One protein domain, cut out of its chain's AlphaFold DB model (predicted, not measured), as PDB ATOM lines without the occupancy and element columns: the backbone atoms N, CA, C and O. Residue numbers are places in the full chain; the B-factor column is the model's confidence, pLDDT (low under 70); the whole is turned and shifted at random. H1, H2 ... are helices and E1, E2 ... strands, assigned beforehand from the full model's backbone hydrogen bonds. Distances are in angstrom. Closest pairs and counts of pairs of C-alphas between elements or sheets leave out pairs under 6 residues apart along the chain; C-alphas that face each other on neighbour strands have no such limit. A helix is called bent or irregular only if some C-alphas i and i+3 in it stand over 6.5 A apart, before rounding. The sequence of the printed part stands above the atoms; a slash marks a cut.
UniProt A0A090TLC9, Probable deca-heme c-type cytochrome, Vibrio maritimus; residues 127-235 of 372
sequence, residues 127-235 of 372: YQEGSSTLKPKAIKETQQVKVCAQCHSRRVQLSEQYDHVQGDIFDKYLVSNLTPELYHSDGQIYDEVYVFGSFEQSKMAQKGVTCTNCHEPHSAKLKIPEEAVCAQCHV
ATOM      1  N   TYR A 127      23.560 -23.666   5.219       96.50
ATOM      2  CA  TYR A 127      23.475 -24.810   6.116       96.50
ATOM      3  C   TYR A 127      24.662 -24.815   7.083       96.50
ATOM      4  O   TYR A 127      25.791 -24.507   6.704       96.50
ATOM      5  N   GLN A 128      24.402 -25.185   8.333       94.00
ATOM      6  CA  GLN A 128      25.425 -25.413   9.347       94.00
ATOM      7  C   GLN A 128      25.263 -26.838   9.863       94.00
ATOM      8  O   GLN A 128      24.141 -27.264  10.137       94.00
ATOM      9  N   GLU A 129      26.371 -27.567   9.976       93.31
ATOM     10  CA  GLU A 129      26.361 -28.952  10.444       93.31
ATOM     11  C   GLU A 129      25.678 -29.066  11.816       93.31
ATOM     12  O   GLU A 129      25.927 -28.265  12.717       93.31
ATOM     13  N   GLY A 130      24.765 -30.033  11.946       89.88
ATOM     14  CA  GLY A 130      23.959 -30.237  13.153       89.88
ATOM     15  C   GLY A 130      22.745 -29.309  13.295       89.88
ATOM     16  O   GLY A 130      21.996 -29.446  14.259       89.88
ATOM     17  N   SER A 131      22.507 -28.383  12.361       93.44
ATOM     18  CA  SER A 131      21.326 -27.511  12.382       93.44
ATOM     19  C   SER A 131      20.184 -28.088  11.548       93.44
ATOM     20  O   SER A 131      20.351 -28.373  10.367       93.44
ATOM     21  N   SER A 132      18.975 -28.149  12.110       94.12
ATOM     22  CA  SER A 132      17.759 -28.501  11.359       94.12
ATOM     23  C   SER A 132      17.204 -27.335  10.526       94.12
ATOM     24  O   SER A 132      16.210 -27.484   9.826       94.12
ATOM     25  N   THR A 133      17.794 -26.140  10.610       95.50
ATOM     26  CA  THR A 133      17.333 -24.941   9.885       95.50
ATOM     27  C   THR A 133      18.521 -24.152   9.337       95.50
ATOM     28  O   THR A 133      19.551 -24.030  10.007       95.50
ATOM     29  N   LEU A 134      18.386 -23.576   8.145       96.88
ATOM     30  CA  LEU A 134      19.397 -22.703   7.552       96.88
ATOM     31  C   LEU A 134      19.562 -21.400   8.349       96.88
ATOM     32  O   LEU A 134      18.648 -20.938   9.037       96.88
ATOM     33  N   LYS A 135      20.745 -20.788   8.253       96.44
ATOM     34  CA  LYS A 135      21.053 -19.484   8.859       96.44
ATOM     35  C   LYS A 135      21.295 -18.433   7.779       96.44
ATOM     36  O   LYS A 135      21.842 -18.767   6.728       96.44
ATOM     37  N   PRO A 136      20.931 -17.165   8.018       96.88
ATOM     38  CA  PRO A 136      21.269 -16.102   7.084       96.88
ATOM     39  C   PRO A 136      22.789 -15.905   7.066       96.88
ATOM     40  O   PRO A 136      23.415 -15.828   8.123       96.88
ATOM     41  N   LYS A 137      23.390 -15.795   5.877       96.69
ATOM     42  CA  LYS A 137      24.817 -15.445   5.753       96.69
ATOM     43  C   LYS A 137      25.096 -14.026   6.239       96.69
ATOM     44  O   LYS A 137      26.099 -13.766   6.893       96.69
ATOM     45  N   ALA A 138      24.201 -13.115   5.876       97.19
ATOM     46  CA  ALA A 138      24.177 -11.725   6.292       97.19
ATOM     47  C   ALA A 138      22.735 -11.215   6.186       97.19
ATOM     48  O   ALA A 138      21.985 -11.669   5.320       97.19
ATOM     49  N   ILE A 139      22.377 -10.270   7.051       97.38
ATOM     50  CA  ILE A 139      21.098  -9.561   7.012       97.38
ATOM     51  C   ILE A 139      21.402  -8.126   6.585       97.38
ATOM     52  O   ILE A 139      22.281  -7.484   7.161       97.38
ATOM     53  N   LYS A 140      20.711  -7.648   5.553       96.00
ATOM     54  CA  LYS A 140      20.756  -6.259   5.100       96.00
ATOM     55  C   LYS A 140      19.439  -5.577   5.438       96.00
ATOM     56  O   LYS A 140      18.379  -6.177   5.290       96.00
ATOM     57  N   GLU A 141      19.524  -4.326   5.862       92.81
ATOM     58  CA  GLU A 141      18.346  -3.480   6.038       92.81
ATOM     59  C   GLU A 141      17.662  -3.245   4.688       92.81
ATOM     60  O   GLU A 141      18.328  -2.975   3.691       92.81
ATOM     61  N   THR A 142      16.334  -3.357   4.670       93.56
ATOM     62  CA  THR A 142      15.481  -3.115   3.495       93.56
ATOM     63  C   THR A 142      14.171  -2.481   3.963       93.56
ATOM     64  O   THR A 142      13.821  -2.551   5.143       93.56
ATOM     65  N   GLN A 143      13.403  -1.887   3.052       93.56
ATOM     66  CA  GLN A 143      12.107  -1.283   3.377       93.56
ATOM     67  C   GLN A 143      10.929  -2.250   3.187       93.56
ATOM     68  O   GLN A 143       9.806  -1.912   3.553       93.56
ATOM     69  N   GLN A 144      11.158  -3.459   2.660       95.00
ATOM     70  CA  GLN A 144      10.093  -4.374   2.236       95.00
ATOM     71  C   GLN A 144       9.062  -4.672   3.337       95.00
ATOM     72  O   GLN A 144       7.866  -4.493   3.123       95.00
ATOM     73  N   VAL A 145       9.516  -5.085   4.527       95.62
ATOM     74  CA  VAL A 145       8.610  -5.419   5.642       95.62
ATOM     75  C   VAL A 145       7.815  -4.190   6.076       95.62
ATOM     76  O   VAL A 145       6.603  -4.280   6.252       95.62
ATOM     77  N   LYS A 146       8.471  -3.026   6.176       93.88
ATOM     78  CA  LYS A 146       7.826  -1.761   6.555       93.88
ATOM     79  C   LYS A 146       6.730  -1.381   5.564       93.88
ATOM     80  O   LYS A 146       5.653  -0.989   5.991       93.88
ATOM     81  N   VAL A 147       6.987  -1.540   4.264       94.25
ATOM     82  CA  VAL A 147       6.025  -1.241   3.194       94.25
ATOM     83  C   VAL A 147       4.782  -2.117   3.299       94.25
ATOM     84  O   VAL A 147       3.675  -1.587   3.235       94.25
ATOM     85  N   CYS A 148       4.946  -3.422   3.529       95.94
ATOM     86  CA  CYS A 148       3.819  -4.332   3.745       95.94
ATOM     87  C   CYS A 148       3.066  -4.000   5.043       95.94
ATOM     88  O   CYS A 148       1.835  -3.967   5.065       95.94
ATOM     89  N   ALA A 149       3.801  -3.704   6.115       95.88
ATOM     90  CA  ALA A 149       3.255  -3.381   7.426       95.88
ATOM     91  C   ALA A 149       2.422  -2.092   7.441       95.88
ATOM     92  O   ALA A 149       1.584  -1.933   8.327       95.88
ATOM     93  N   GLN A 150       2.577  -1.203   6.451       93.62
ATOM     94  CA  GLN A 150       1.687  -0.051   6.299       93.62
ATOM     95  C   GLN A 150       0.231  -0.488   6.165       93.62
ATOM     96  O   GLN A 150      -0.626   0.204   6.676       93.62
ATOM     97  N   CYS A 151      -0.081  -1.623   5.543       94.88
ATOM     98  CA  CYS A 151      -1.471  -2.085   5.440       94.88
ATOM     99  C   CYS A 151      -1.732  -3.312   6.314       94.88
ATOM    100  O   CYS A 151      -2.801  -3.456   6.891       94.88
ATOM    101  N   HIS A 152      -0.735  -4.183   6.458       96.38
ATOM    102  CA  HIS A 152      -0.853  -5.460   7.153       96.38
ATOM    103  C   HIS A 152      -0.534  -5.371   8.653       96.38
ATOM    104  O   HIS A 152       0.066  -6.285   9.225       96.38
ATOM    105  N   SER A 153      -0.941  -4.281   9.305       95.50
ATOM    106  CA  SER A 153      -0.795  -4.081  10.749       95.50
ATOM    107  C   SER A 153      -2.045  -3.451  11.356       95.50
ATOM    108  O   SER A 153      -2.693  -2.606  10.742       95.50
ATOM    109  N   ARG A 154      -2.359  -3.812  12.604       94.56
ATOM    110  CA  ARG A 154      -3.301  -3.039  13.419       94.56
ATOM    111  C   ARG A 154      -2.591  -1.805  13.952       94.56
ATOM    112  O   ARG A 154      -1.663  -1.915  14.757       94.56
ATOM    113  N   ARG A 155      -3.019  -0.623  13.517       93.75
ATOM    114  CA  ARG A 155      -2.299   0.629  13.767       93.75
ATOM    115  C   ARG A 155      -3.212   1.848  13.776       93.75
ATOM    116  O   ARG A 155      -4.308   1.817  13.229       93.75
ATOM    117  N   VAL A 156      -2.692   2.949  14.307       91.69
ATOM    118  CA  VAL A 156      -3.251   4.297  14.150       91.69
ATOM    119  C   VAL A 156      -2.312   5.129  13.283       91.69
ATOM    120  O   VAL A 156      -1.096   5.083  13.458       91.69
ATOM    121  N   GLN A 157      -2.860   5.901  12.346       91.44
ATOM    122  CA  GLN A 157      -2.091   6.872  11.567       91.44
ATOM    123  C   GLN A 157      -1.814   8.133  12.388       91.44
ATOM    124  O   GLN A 157      -2.739   8.772  12.877       91.44
ATOM    125  N   LEU A 158      -0.535   8.481  12.529       90.12
ATOM    126  CA  LEU A 158      -0.059   9.654  13.269       90.12
ATOM    127  C   LEU A 158       0.184  10.862  12.359       90.12
ATOM    128  O   LEU A 158       0.116  11.999  12.819       90.12
ATOM    129  N   SER A 159       0.493  10.622  11.081       87.06
ATOM    130  CA  SER A 159       0.864  11.668  10.128       87.06
ATOM    131  C   SER A 159       0.294  11.412   8.732       87.06
ATOM    132  O   SER A 159       0.252  10.279   8.245       87.06
ATOM    133  N   GLU A 160      -0.107  12.501   8.077       84.12
ATOM    134  CA  GLU A 160      -0.528  12.560   6.668       84.12
ATOM    135  C   GLU A 160       0.523  13.252   5.778       84.12
ATOM    136  O   GLU A 160       0.284  13.470   4.597       84.12
ATOM    137  N   GLN A 161       1.688  13.630   6.324       77.62
ATOM    138  CA  GLN A 161       2.682  14.429   5.585       77.62
ATOM    139  C   GLN A 161       3.286  13.697   4.382       77.62
ATOM    140  O   GLN A 161       3.751  14.340   3.442       77.62
ATOM    141  N   TYR A 162       3.281  12.366   4.415       73.94
ATOM    142  CA  TYR A 162       3.819  11.517   3.364       73.94
ATOM    143  C   TYR A 162       2.874  10.346   3.122       73.94
ATOM    144  O   TYR A 162       2.336   9.751   4.061       73.94
ATOM    145  N   ASP A 163       2.747   9.944   1.863       75.56
ATOM    146  CA  ASP A 163       1.979   8.755   1.490       75.56
ATOM    147  C   ASP A 163       2.578   7.474   2.078       75.56
ATOM    148  O   ASP A 163       1.880   6.479   2.277       75.56
ATOM    149  N   HIS A 164       3.864   7.501   2.436       81.81
ATOM    150  CA  HIS A 164       4.626   6.302   2.744       81.81
ATOM    151  C   HIS A 164       5.626   6.493   3.883       81.81
ATOM    152  O   HIS A 164       6.092   7.602   4.145       81.81
ATOM    153  N   VAL A 165       5.984   5.385   4.534       84.00
ATOM    154  CA  VAL A 165       7.036   5.333   5.557       84.00
ATOM    155  C   VAL A 165       8.409   5.528   4.908       84.00
ATOM    156  O   VAL A 165       8.868   4.674   4.153       84.00
ATOM    157  N   GLN A 166       9.074   6.639   5.230       77.69
ATOM    158  CA  GLN A 166      10.431   6.947   4.759       77.69
ATOM    159  C   GLN A 166      11.514   6.412   5.715       77.69
ATOM    160  O   GLN A 166      12.544   5.913   5.265       77.69
ATOM    161  N   GLY A 167      11.272   6.479   7.028       82.44
ATOM    162  CA  GLY A 167      12.203   6.054   8.075       82.44
ATOM    163  C   GLY A 167      11.735   4.805   8.818       82.44
ATOM    164  O   GLY A 167      11.756   3.683   8.293       82.44
ATOM    165  N   ASP A 168      11.357   4.987  10.076       86.94
ATOM    166  CA  ASP A 168      10.750   3.942  10.888       86.94
ATOM    167  C   ASP A 168       9.228   3.914  10.677       86.94
ATOM    168  O   ASP A 168       8.600   4.939  10.411       86.94
ATOM    169  N   ILE A 169       8.606   2.740  10.811       89.50
ATOM    170  CA  ILE A 169       7.147   2.622  10.767       89.50
ATOM    171  C   ILE A 169       6.477   3.524  11.815       89.50
ATOM    172  O   ILE A 169       5.403   4.066  11.547       89.50
ATOM    173  N   PHE A 170       7.147   3.760  12.950       89.12
ATOM    174  CA  PHE A 170       6.669   4.636  14.021       89.12
ATOM    175  C   PHE A 170       6.665   6.128  13.672       89.12
ATOM    176  O   PHE A 170       5.976   6.893  14.344       89.12
ATOM    177  N   ASP A 171       7.338   6.545  12.595       88.56
ATOM    178  CA  ASP A 171       7.306   7.940  12.132       88.56
ATOM    179  C   ASP A 171       5.937   8.314  11.535       88.56
ATOM    180  O   ASP A 171       5.542   9.481  11.540       88.56
ATOM    181  N   LYS A 172       5.196   7.320  11.018       90.94
ATOM    182  CA  LYS A 172       3.858   7.509  10.431       90.94
ATOM    183  C   LYS A 172       2.755   6.802  11.217       90.94
ATOM    184  O   LYS A 172       1.618   7.279  11.207       90.94
ATOM    185  N   TYR A 173       3.057   5.698  11.898       93.62
ATOM    186  CA  TYR A 173       2.048   4.822  12.485       93.62
ATOM    187  C   TYR A 173       2.348   4.439  13.931       93.62
ATOM    188  O   TYR A 173       3.424   3.949  14.253       93.62
ATOM    189  N   LEU A 174       1.345   4.533  14.799       92.75
ATOM    190  CA  LEU A 174       1.367   3.847  16.084       92.75
ATOM    191  C   LEU A 174       0.841   2.425  15.881       92.75
ATOM    192  O   LEU A 174      -0.369   2.209  15.833       92.75
ATOM    193  N   VAL A 175       1.749   1.461  15.722       92.62
ATOM    194  CA  VAL A 175       1.398   0.034  15.645       92.62
ATOM    195  C   VAL A 175       0.956  -0.461  17.022       92.62
ATOM    196  O   VAL A 175       1.535  -0.081  18.041       92.62
ATOM    197  N   SER A 176      -0.075  -1.302  17.052       92.12
ATOM    198  CA  SER A 176      -0.620  -1.855  18.294       92.12
ATOM    199  C   SER A 176       0.381  -2.793  18.969       92.12
ATOM    200  O   SER A 176       1.038  -3.594  18.305       92.12
ATOM    201  N   ASN A 177       0.480  -2.693  20.295       91.25
ATOM    202  CA  ASN A 177       1.283  -3.601  21.116       91.25
ATOM    203  C   ASN A 177       0.509  -4.898  21.423       91.25
ATOM    204  O   ASN A 177      -0.638  -5.060  21.004       91.25
ATOM    205  N   LEU A 178       1.133  -5.803  22.180       92.81
ATOM    206  CA  LEU A 178       0.569  -7.092  22.585       92.81
ATOM    207  C   LEU A 178      -0.421  -6.942  23.751       92.81
ATOM    208  O   LEU A 178      -0.183  -7.442  24.846       92.81
ATOM    209  N   THR A 179      -1.490  -6.166  23.574       91.06
ATOM    210  CA  THR A 179      -2.447  -5.887  24.656       91.06
ATOM    211  C   THR A 179      -3.467  -7.018  24.840       91.06
ATOM    212  O   THR A 179      -3.751  -7.719  23.868       91.06
ATOM    213  N   PRO A 180      -4.053  -7.189  26.043       90.62
ATOM    214  CA  PRO A 180      -5.018  -8.262  26.322       90.62
ATOM    215  C   PRO A 180      -6.298  -8.190  25.483       90.62
ATOM    216  O   PRO A 180      -7.005  -9.181  25.341       90.62
ATOM    217  N   GLU A 181      -6.617  -7.020  24.923       91.44
ATOM    218  CA  GLU A 181      -7.747  -6.856  24.006       91.44
ATOM    219  C   GLU A 181      -7.459  -7.401  22.599       91.44
ATOM    220  O   GLU A 181      -8.389  -7.595  21.829       91.44
ATOM    221  N   LEU A 182      -6.187  -7.622  22.250       93.62
ATOM    222  CA  LEU A 182      -5.747  -7.979  20.896       93.62
ATOM    223  C   LEU A 182      -5.011  -9.323  20.829       93.62
ATOM    224  O   LEU A 182      -5.051  -9.997  19.799       93.62
ATOM    225  N   TYR A 183      -4.340  -9.716  21.911       94.69
ATOM    226  CA  TYR A 183      -3.537 -10.929  21.994       94.69
ATOM    227  C   TYR A 183      -3.807 -11.673  23.296       94.69
ATOM    228  O   TYR A 183      -4.025 -11.075  24.350       94.69
ATOM    229  N   HIS A 184      -3.696 -12.993  23.230       94.69
ATOM    230  CA  HIS A 184      -3.511 -13.817  24.410       94.69
ATOM    231  C   HIS A 184      -2.170 -13.496  25.077       94.69
ATOM    232  O   HIS A 184      -1.232 -13.026  24.430       94.69
ATOM    233  N   SER A 185      -2.042 -13.780  26.375       94.69
ATOM    234  CA  SER A 185      -0.849 -13.397  27.139       94.69
ATOM    235  C   SER A 185       0.445 -14.030  26.600       94.69
ATOM    236  O   SER A 185       1.519 -13.477  26.803       94.69
ATOM    237  N   ASP A 186       0.380 -15.159  25.886       93.81
ATOM    238  CA  ASP A 186       1.527 -15.783  25.212       93.81
ATOM    239  C   ASP A 186       1.797 -15.267  23.789       93.81
ATOM    240  O   ASP A 186       2.628 -15.846  23.096       93.81
ATOM    241  N   GLY A 187       1.133 -14.188  23.371       93.69
ATOM    242  CA  GLY A 187       1.362 -13.526  22.089       93.69
ATOM    243  C   GLY A 187       0.604 -14.128  20.908       93.69
ATOM    244  O   GLY A 187       0.712 -13.596  19.798       93.69
ATOM    245  N   GLN A 188      -0.173 -15.200  21.120       94.50
ATOM    246  CA  GLN A 188      -1.132 -15.688  20.127       94.50
ATOM    247  C   GLN A 188      -2.202 -14.624  19.862       94.50
ATOM    248  O   GLN A 188      -2.613 -13.896  20.768       94.50
ATOM    249  N   ILE A 189      -2.655 -14.529  18.614       93.56
ATOM    250  CA  ILE A 189      -3.692 -13.570  18.225       93.56
ATOM    251  C   ILE A 189      -5.008 -13.897  18.948       93.56
ATOM    252  O   ILE A 189      -5.405 -15.058  18.987       93.56
ATOM    253  N   TYR A 190      -5.675 -12.876  19.496       93.00
ATOM    254  CA  TYR A 190      -7.020 -12.988  20.075       93.00
ATOM    255  C   TYR A 190      -8.073 -12.253  19.232       93.00
ATOM    256  O   TYR A 190      -9.121 -12.819  18.933       93.00
ATOM    257  N   ASP A 191      -7.776 -11.020  18.811       92.50
ATOM    258  CA  ASP A 191      -8.629 -10.212  17.928       92.50
ATOM    259  C   ASP A 191      -7.875  -9.832  16.638       92.50
ATOM    260  O   ASP A 191      -6.680 -10.086  16.495       92.50
ATOM    261  N   GLU A 192      -8.550  -9.232  15.660       91.31
ATOM    262  CA  GLU A 192      -7.982  -8.940  14.345       91.31
ATOM    263  C   GLU A 192      -6.806  -7.941  14.423       91.31
ATOM    264  O   GLU A 192      -6.973  -6.716  14.465       91.31
ATOM    265  N   VAL A 193      -5.580  -8.471  14.359       93.44
ATOM    266  CA  VAL A 193      -4.323  -7.692  14.398       93.44
ATOM    267  C   VAL A 193      -3.577  -7.624  13.062       93.44
ATOM    268  O   VAL A 193      -2.469  -7.081  12.982       93.44
ATOM    269  N   TYR A 194      -4.189  -8.150  11.999       94.25
ATOM    270  CA  TYR A 194      -3.529  -8.455  10.729       94.25
ATOM    271  C   TYR A 194      -2.355  -9.424  10.949       94.25
ATOM    272  O   TYR A 194      -2.569 -10.484  11.524       94.25
ATOM    273  N   VAL A 195      -1.139  -9.113  10.472       96.06
ATOM    274  CA  VAL A 195      -0.005 -10.060  10.539       96.06
ATOM    275  C   VAL A 195       1.302  -9.454  11.042       96.06
ATOM    276  O   VAL A 195       2.132 -10.187  11.565       96.06
ATOM    277  N   PHE A 196       1.517  -8.138  10.925       96.69
ATOM    278  CA  PHE A 196       2.811  -7.530  11.257       96.69
ATOM    279  C   PHE A 196       3.181  -7.662  12.740       96.69
ATOM    280  O   PHE A 196       4.327  -7.968  13.053       96.69
ATOM    281  N   GLY A 197       2.220  -7.477  13.653       95.19
ATOM    282  CA  GLY A 197       2.476  -7.619  15.089       95.19
ATOM    283  C   GLY A 197       2.935  -9.032  15.449       95.19
ATOM    284  O   GLY A 197       3.975  -9.194  16.081       95.19
ATOM    285  N   SER A 198       2.232 -10.056  14.958       96.56
ATOM    286  CA  SER A 198       2.653 -11.458  15.060       96.56
ATOM    287  C   SER A 198       4.001 -11.733  14.399       96.56
ATOM    288  O   SER A 198       4.869 -12.357  15.006       96.56
ATOM    289  N   PHE A 199       4.217 -11.216  13.188       97.69
ATOM    290  CA  PHE A 199       5.472 -11.373  12.457       97.69
ATOM    291  C   PHE A 199       6.673 -10.884  13.268       97.69
ATOM    292  O   PHE A 199       7.660 -11.609  13.394       97.69
ATOM    293  N   GLU A 200       6.574  -9.703  13.881       95.75
ATOM    294  CA  GLU A 200       7.630  -9.106  14.708       95.75
ATOM    295  C   GLU A 200       7.959  -9.928  15.967       95.75
ATOM    296  O   GLU A 200       9.077  -9.838  16.476       95.75
ATOM    297  N   GLN A 201       7.029 -10.753  16.465       95.69
ATOM    298  CA  GLN A 201       7.289 -11.682  17.575       95.69
ATOM    299  C   GLN A 201       8.179 -12.859  17.145       95.69
ATOM    300  O   GLN A 201       8.870 -13.462  17.970       95.69
ATOM    301  N   SER A 202       8.186 -13.192  15.855       96.25
ATOM    302  CA  SER A 202       8.772 -14.429  15.359       96.25
ATOM    303  C   SER A 202      10.304 -14.417  15.318       96.25
ATOM    304  O   SER A 202      10.971 -13.414  15.041       96.25
ATOM    305  N   LYS A 203      10.892 -15.611  15.455       94.25
ATOM    306  CA  LYS A 203      12.319 -15.826  15.160       94.25
ATOM    307  C   LYS A 203      12.643 -15.579  13.683       94.25
ATOM    308  O   LYS A 203      13.790 -15.275  13.366       94.25
ATOM    309  N   MET A 204      11.665 -15.717  12.784       96.06
ATOM    310  CA  MET A 204      11.849 -15.470  11.352       96.06
ATOM    311  C   MET A 204      12.160 -13.995  11.081       96.06
ATOM    312  O   MET A 204      13.153 -13.708  10.407       96.06
ATOM    313  N   ALA A 205      11.403 -13.072  11.682       96.38
ATOM    314  CA  ALA A 205      11.681 -11.637  11.611       96.38
ATOM    315  C   ALA A 205      13.094 -11.311  12.125       96.38
ATOM    316  O   ALA A 205      13.891 -10.694  11.420       96.38
ATOM    317  N   GLN A 206      13.473 -11.852  13.290       94.81
ATOM    318  CA  GLN A 206      14.815 -11.673  13.869       94.81
ATOM    319  C   GLN A 206      15.958 -12.224  12.995       94.81
ATOM    320  O   GLN A 206      17.117 -11.843  13.167       94.81
ATOM    321  N   LYS A 207      15.666 -13.159  12.083       96.00
ATOM    322  CA  LYS A 207      16.643 -13.743  11.149       96.00
ATOM    323  C   LYS A 207      16.597 -13.119   9.756       96.00
ATOM    324  O   LYS A 207      17.271 -13.626   8.864       96.00
ATOM    325  N   GLY A 208      15.871 -12.017   9.573       96.94
ATOM    326  CA  GLY A 208      15.831 -11.282   8.308       96.94
ATOM    327  C   GLY A 208      14.974 -11.951   7.233       96.94
ATOM    328  O   GLY A 208      15.174 -11.702   6.043       96.94
ATOM    329  N   VAL A 209      14.028 -12.815   7.618       97.75
ATOM    330  CA  VAL A 209      12.961 -13.222   6.696       97.75
ATOM    331  C   VAL A 209      12.135 -11.980   6.350       97.75
ATOM    332  O   VAL A 209      11.937 -11.099   7.176       97.75
ATOM    333  N   THR A 210      11.673 -11.890   5.111       97.62
ATOM    334  CA  THR A 210      10.813 -10.819   4.597       97.62
ATOM    335  C   THR A 210       9.572 -11.428   3.953       97.62
ATOM    336  O   THR A 210       9.573 -12.607   3.597       97.62
ATOM    337  N   CYS A 211       8.510 -10.645   3.768       97.62
ATOM    338  CA  CYS A 211       7.222 -11.131   3.257       97.62
ATOM    339  C   CYS A 211       7.375 -11.887   1.924       97.62
ATOM    340  O   CYS A 211       6.799 -12.956   1.722       97.62
ATOM    341  N   THR A 212       8.239 -11.390   1.034       97.19
ATOM    342  CA  THR A 212       8.499 -11.992  -0.279       97.19
ATOM    343  C   THR A 212       9.446 -13.197  -0.245       97.19
ATOM    344  O   THR A 212       9.826 -13.722  -1.298       97.19
ATOM    345  N   ASN A 213       9.853 -13.683   0.931       97.31
ATOM    346  CA  ASN A 213      10.374 -15.045   1.059       97.31
ATOM    347  C   ASN A 213       9.265 -16.090   0.864       97.31
ATOM    348  O   ASN A 213       9.555 -17.167   0.350       97.31
ATOM    349  N   CYS A 214       8.015 -15.746   1.193       97.06
ATOM    350  CA  CYS A 214       6.869 -16.651   1.119       97.06
ATOM    351  C   CYS A 214       5.828 -16.203   0.083       97.06
ATOM    352  O   CYS A 214       5.292 -17.049  -0.624       97.06
ATOM    353  N   HIS A 215       5.583 -14.897  -0.064       97.81
ATOM    354  CA  HIS A 215       4.529 -14.350  -0.929       97.81
ATOM    355  C   HIS A 215       5.060 -13.762  -2.239       97.81
ATOM    356  O   HIS A 215       6.112 -13.123  -2.267       97.81
ATOM    357  N   GLU A 216       4.312 -13.938  -3.326       96.88
ATOM    358  CA  GLU A 216       4.529 -13.257  -4.600       96.88
ATOM    359  C   GLU A 216       3.634 -12.006  -4.678       96.88
ATOM    360  O   GLU A 216       2.428 -12.134  -4.919       96.88
ATOM    361  N   PRO A 217       4.187 -10.793  -4.482       95.31
ATOM    362  CA  PRO A 217       3.399  -9.582  -4.242       95.31
ATOM    363  C   PRO A 217       2.520  -9.174  -5.430       95.31
ATOM    364  O   PRO A 217       1.483  -8.558  -5.226       95.31
ATOM    365  N   HIS A 218       2.878  -9.557  -6.659       95.81
ATOM    366  CA  HIS A 218       2.098  -9.220  -7.858       95.81
ATOM    367  C   HIS A 218       0.900 -10.145  -8.104       95.81
ATOM    368  O   HIS A 218       0.046  -9.838  -8.929       95.81
ATOM    369  N   SER A 219       0.845 -11.292  -7.423       94.94
ATOM    370  CA  SER A 219      -0.272 -12.241  -7.534       94.94
ATOM    371  C   SER A 219      -1.035 -12.431  -6.227       94.94
ATOM    372  O   SER A 219      -2.088 -13.062  -6.237       94.94
ATOM    373  N   ALA A 220      -0.485 -11.927  -5.115       87.94
ATOM    374  CA  ALA A 220      -0.943 -12.168  -3.749       87.94
ATOM    375  C   ALA A 220      -1.011 -13.661  -3.353       87.94
ATOM    376  O   ALA A 220      -1.676 -14.021  -2.386       87.94
ATOM    377  N   LYS A 221      -0.305 -14.542  -4.075       95.88
ATOM    378  CA  LYS A 221      -0.217 -15.982  -3.784       95.88
ATOM    379  C   LYS A 221       1.099 -16.329  -3.095       95.88
ATOM    380  O   LYS A 221       2.028 -15.522  -3.057       95.88
ATOM    381  N   LEU A 222       1.198 -17.551  -2.578       96.88
ATOM    382  CA  LEU A 222       2.486 -18.103  -2.164       96.88
ATOM    383  C   LEU A 222       3.409 -18.276  -3.379       96.88
ATOM    384  O   LEU A 222       2.961 -18.613  -4.475       96.88
ATOM    385  N   LYS A 223       4.711 -18.058  -3.175       95.56
ATOM    386  CA  LYS A 223       5.747 -18.238  -4.207       95.56
ATOM    387  C   LYS A 223       5.887 -19.681  -4.657       95.56
ATOM    388  O   LYS A 223       6.224 -19.937  -5.808       95.56
ATOM    389  N   ILE A 224       5.676 -20.596  -3.720       96.31
ATOM    390  CA  ILE A 224       5.693 -22.039  -3.923       96.31
ATOM    391  C   ILE A 224       4.535 -22.657  -3.129       96.31
ATOM    392  O   ILE A 224       3.994 -21.974  -2.256       96.31
ATOM    393  N   PRO A 225       4.141 -23.909  -3.420       95.62
ATOM    394  CA  PRO A 225       3.077 -24.585  -2.684       95.62
ATOM    395  C   PRO A 225       3.306 -24.579  -1.167       95.62
ATOM    396  O   PRO A 225       4.453 -24.575  -0.701       95.62
ATOM    397  N   GLU A 226       2.214 -24.563  -0.406       94.50
ATOM    398  CA  GLU A 226       2.212 -24.476   1.059       94.50
ATOM    399  C   GLU A 226       3.056 -25.585   1.700       94.50
ATOM    400  O   GLU A 226       3.832 -25.330   2.618       94.50
ATOM    401  N   GLU A 227       3.016 -26.786   1.132       92.44
ATOM    402  CA  GLU A 227       3.740 -27.968   1.603       92.44
ATOM    403  C   GLU A 227       5.266 -27.805   1.507       92.44
ATOM    404  O   GLU A 227       6.019 -28.479   2.208       92.44
ATOM    405  N   ALA A 228       5.739 -26.907   0.639       94.56
ATOM    406  CA  ALA A 228       7.159 -26.683   0.383       94.56
ATOM    407  C   ALA A 228       7.682 -25.359   0.962       94.56
ATOM    408  O   ALA A 228       8.899 -25.183   1.073       94.56
ATOM    409  N   VAL A 229       6.806 -24.417   1.338       96.06
ATOM    410  CA  VAL A 229       7.211 -23.050   1.714       96.06
ATOM    411  C   VAL A 229       8.167 -23.029   2.909       96.06
ATOM    412  O   VAL A 229       9.158 -22.297   2.887       96.06
ATOM    413  N   CYS A 230       7.930 -23.876   3.912       96.25
ATOM    414  CA  CYS A 230       8.770 -23.991   5.105       96.25
ATOM    415  C   CYS A 230      10.107 -24.691   4.796       96.25
ATOM    416  O   CYS A 230      11.158 -24.307   5.318       96.25
ATOM    417  N   ALA A 231      10.089 -25.668   3.885       95.12
ATOM    418  CA  ALA A 231      11.255 -26.466   3.498       95.12
ATOM    419  C   ALA A 231      12.337 -25.666   2.744       95.12
ATOM    420  O   ALA A 231      13.446 -26.155   2.541       95.12
ATOM    421  N   GLN A 232      12.059 -24.408   2.377       94.69
ATOM    422  CA  GLN A 232      13.071 -23.482   1.856       94.69
ATOM    423  C   GLN A 232      14.202 -23.217   2.858       94.69
ATOM    424  O   GLN A 232      15.323 -22.908   2.459       94.69
ATOM    425  N   CYS A 233      13.897 -23.274   4.158       96.62
ATOM    426  CA  CYS A 233      14.850 -22.995   5.236       96.62
ATOM    427  C   CYS A 233      14.908 -24.113   6.282       96.62
ATOM    428  O   CYS A 233      15.933 -24.265   6.942       96.62
ATOM    429  N   HIS A 234      13.842 -24.890   6.446       96.50
ATOM    430  CA  HIS A 234      13.808 -26.036   7.348       96.50
ATOM    431  C   HIS A 234      14.245 -27.297   6.599       96.50
ATOM    432  O   HIS A 234      13.724 -27.604   5.529       96.50
ATOM    433  N   VAL A 235      15.225 -28.025   7.137       95.88
ATOM    434  CA  VAL A 235      15.801 -29.210   6.485       95.88
ATOM    435  C   VAL A 235      14.742 -30.310   6.419       95.88
ATOM    436  O   VAL A 235      14.444 -30.931   7.431       95.88
TER     437      VAL A 235
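What this domain is: This is residues 127 to 235 of the 372 residues of the protein "Probable deca-heme c-type cytochrome" of Vibrio maritimus (UniProt A0A090TLC9). Little regular structure: mostly loops, with short helices H1, H2 and H3 toward the middle, the small antiparallel hairpin E1 and E2 at one end, and H4 toward the other, near both printed ends. The printed part has 109 residues, 29 in four named helices and two strands, ordered H1 E1 E2 H2 H3 H4, class mixed. It is only just compact, close to loose: radius of gyration of the C-alphas 15.7 A, spans 47 by 32 by 27 A.

How they stand to each other: H1, residues 144 to 149, is close but not clearly touching H2, residues 196 to 201; their closest C-alphas, of Ala 149 and Phe 196, are 5.7 A apart. E1, residues 155 to 157, pairs with E2, residues 173 to 175; N 156 and O 174, 2.9 A apart, are within hydrogen-bond range. H3, residues 203 to 206, is close but not clearly touching H2; the closest C-alphas, of Phe 199 and Ala 205, are 6.3 A apart. H4, residues 226 to 232, is apart from H1, H2, H3, E1 and E2. Every O i to N i+4 pair is within range in H1 and H2, 0 of 3 in H4, with 2 of 4 O i to N i+3 pairs; H3 is too short.

Where its parts are: H1, 8.6 A long, begins at C-alpha 144 (10.093, -4.374, 2.236). H4, 10.9 A, is irregular, C-alphas 227 and 230 being 7.3 A apart, and ends at C-alpha 232 (13.071, -23.482, 1.856).

The domain as a whole: The farthest C-alphas, of Gly 130 and Gln 161, are 50.1 A apart. Links E1 to E2, E2 to H2 and H3 to H4 are long. The printed part has no cut, and no printed residue is under 70 in pLDDT.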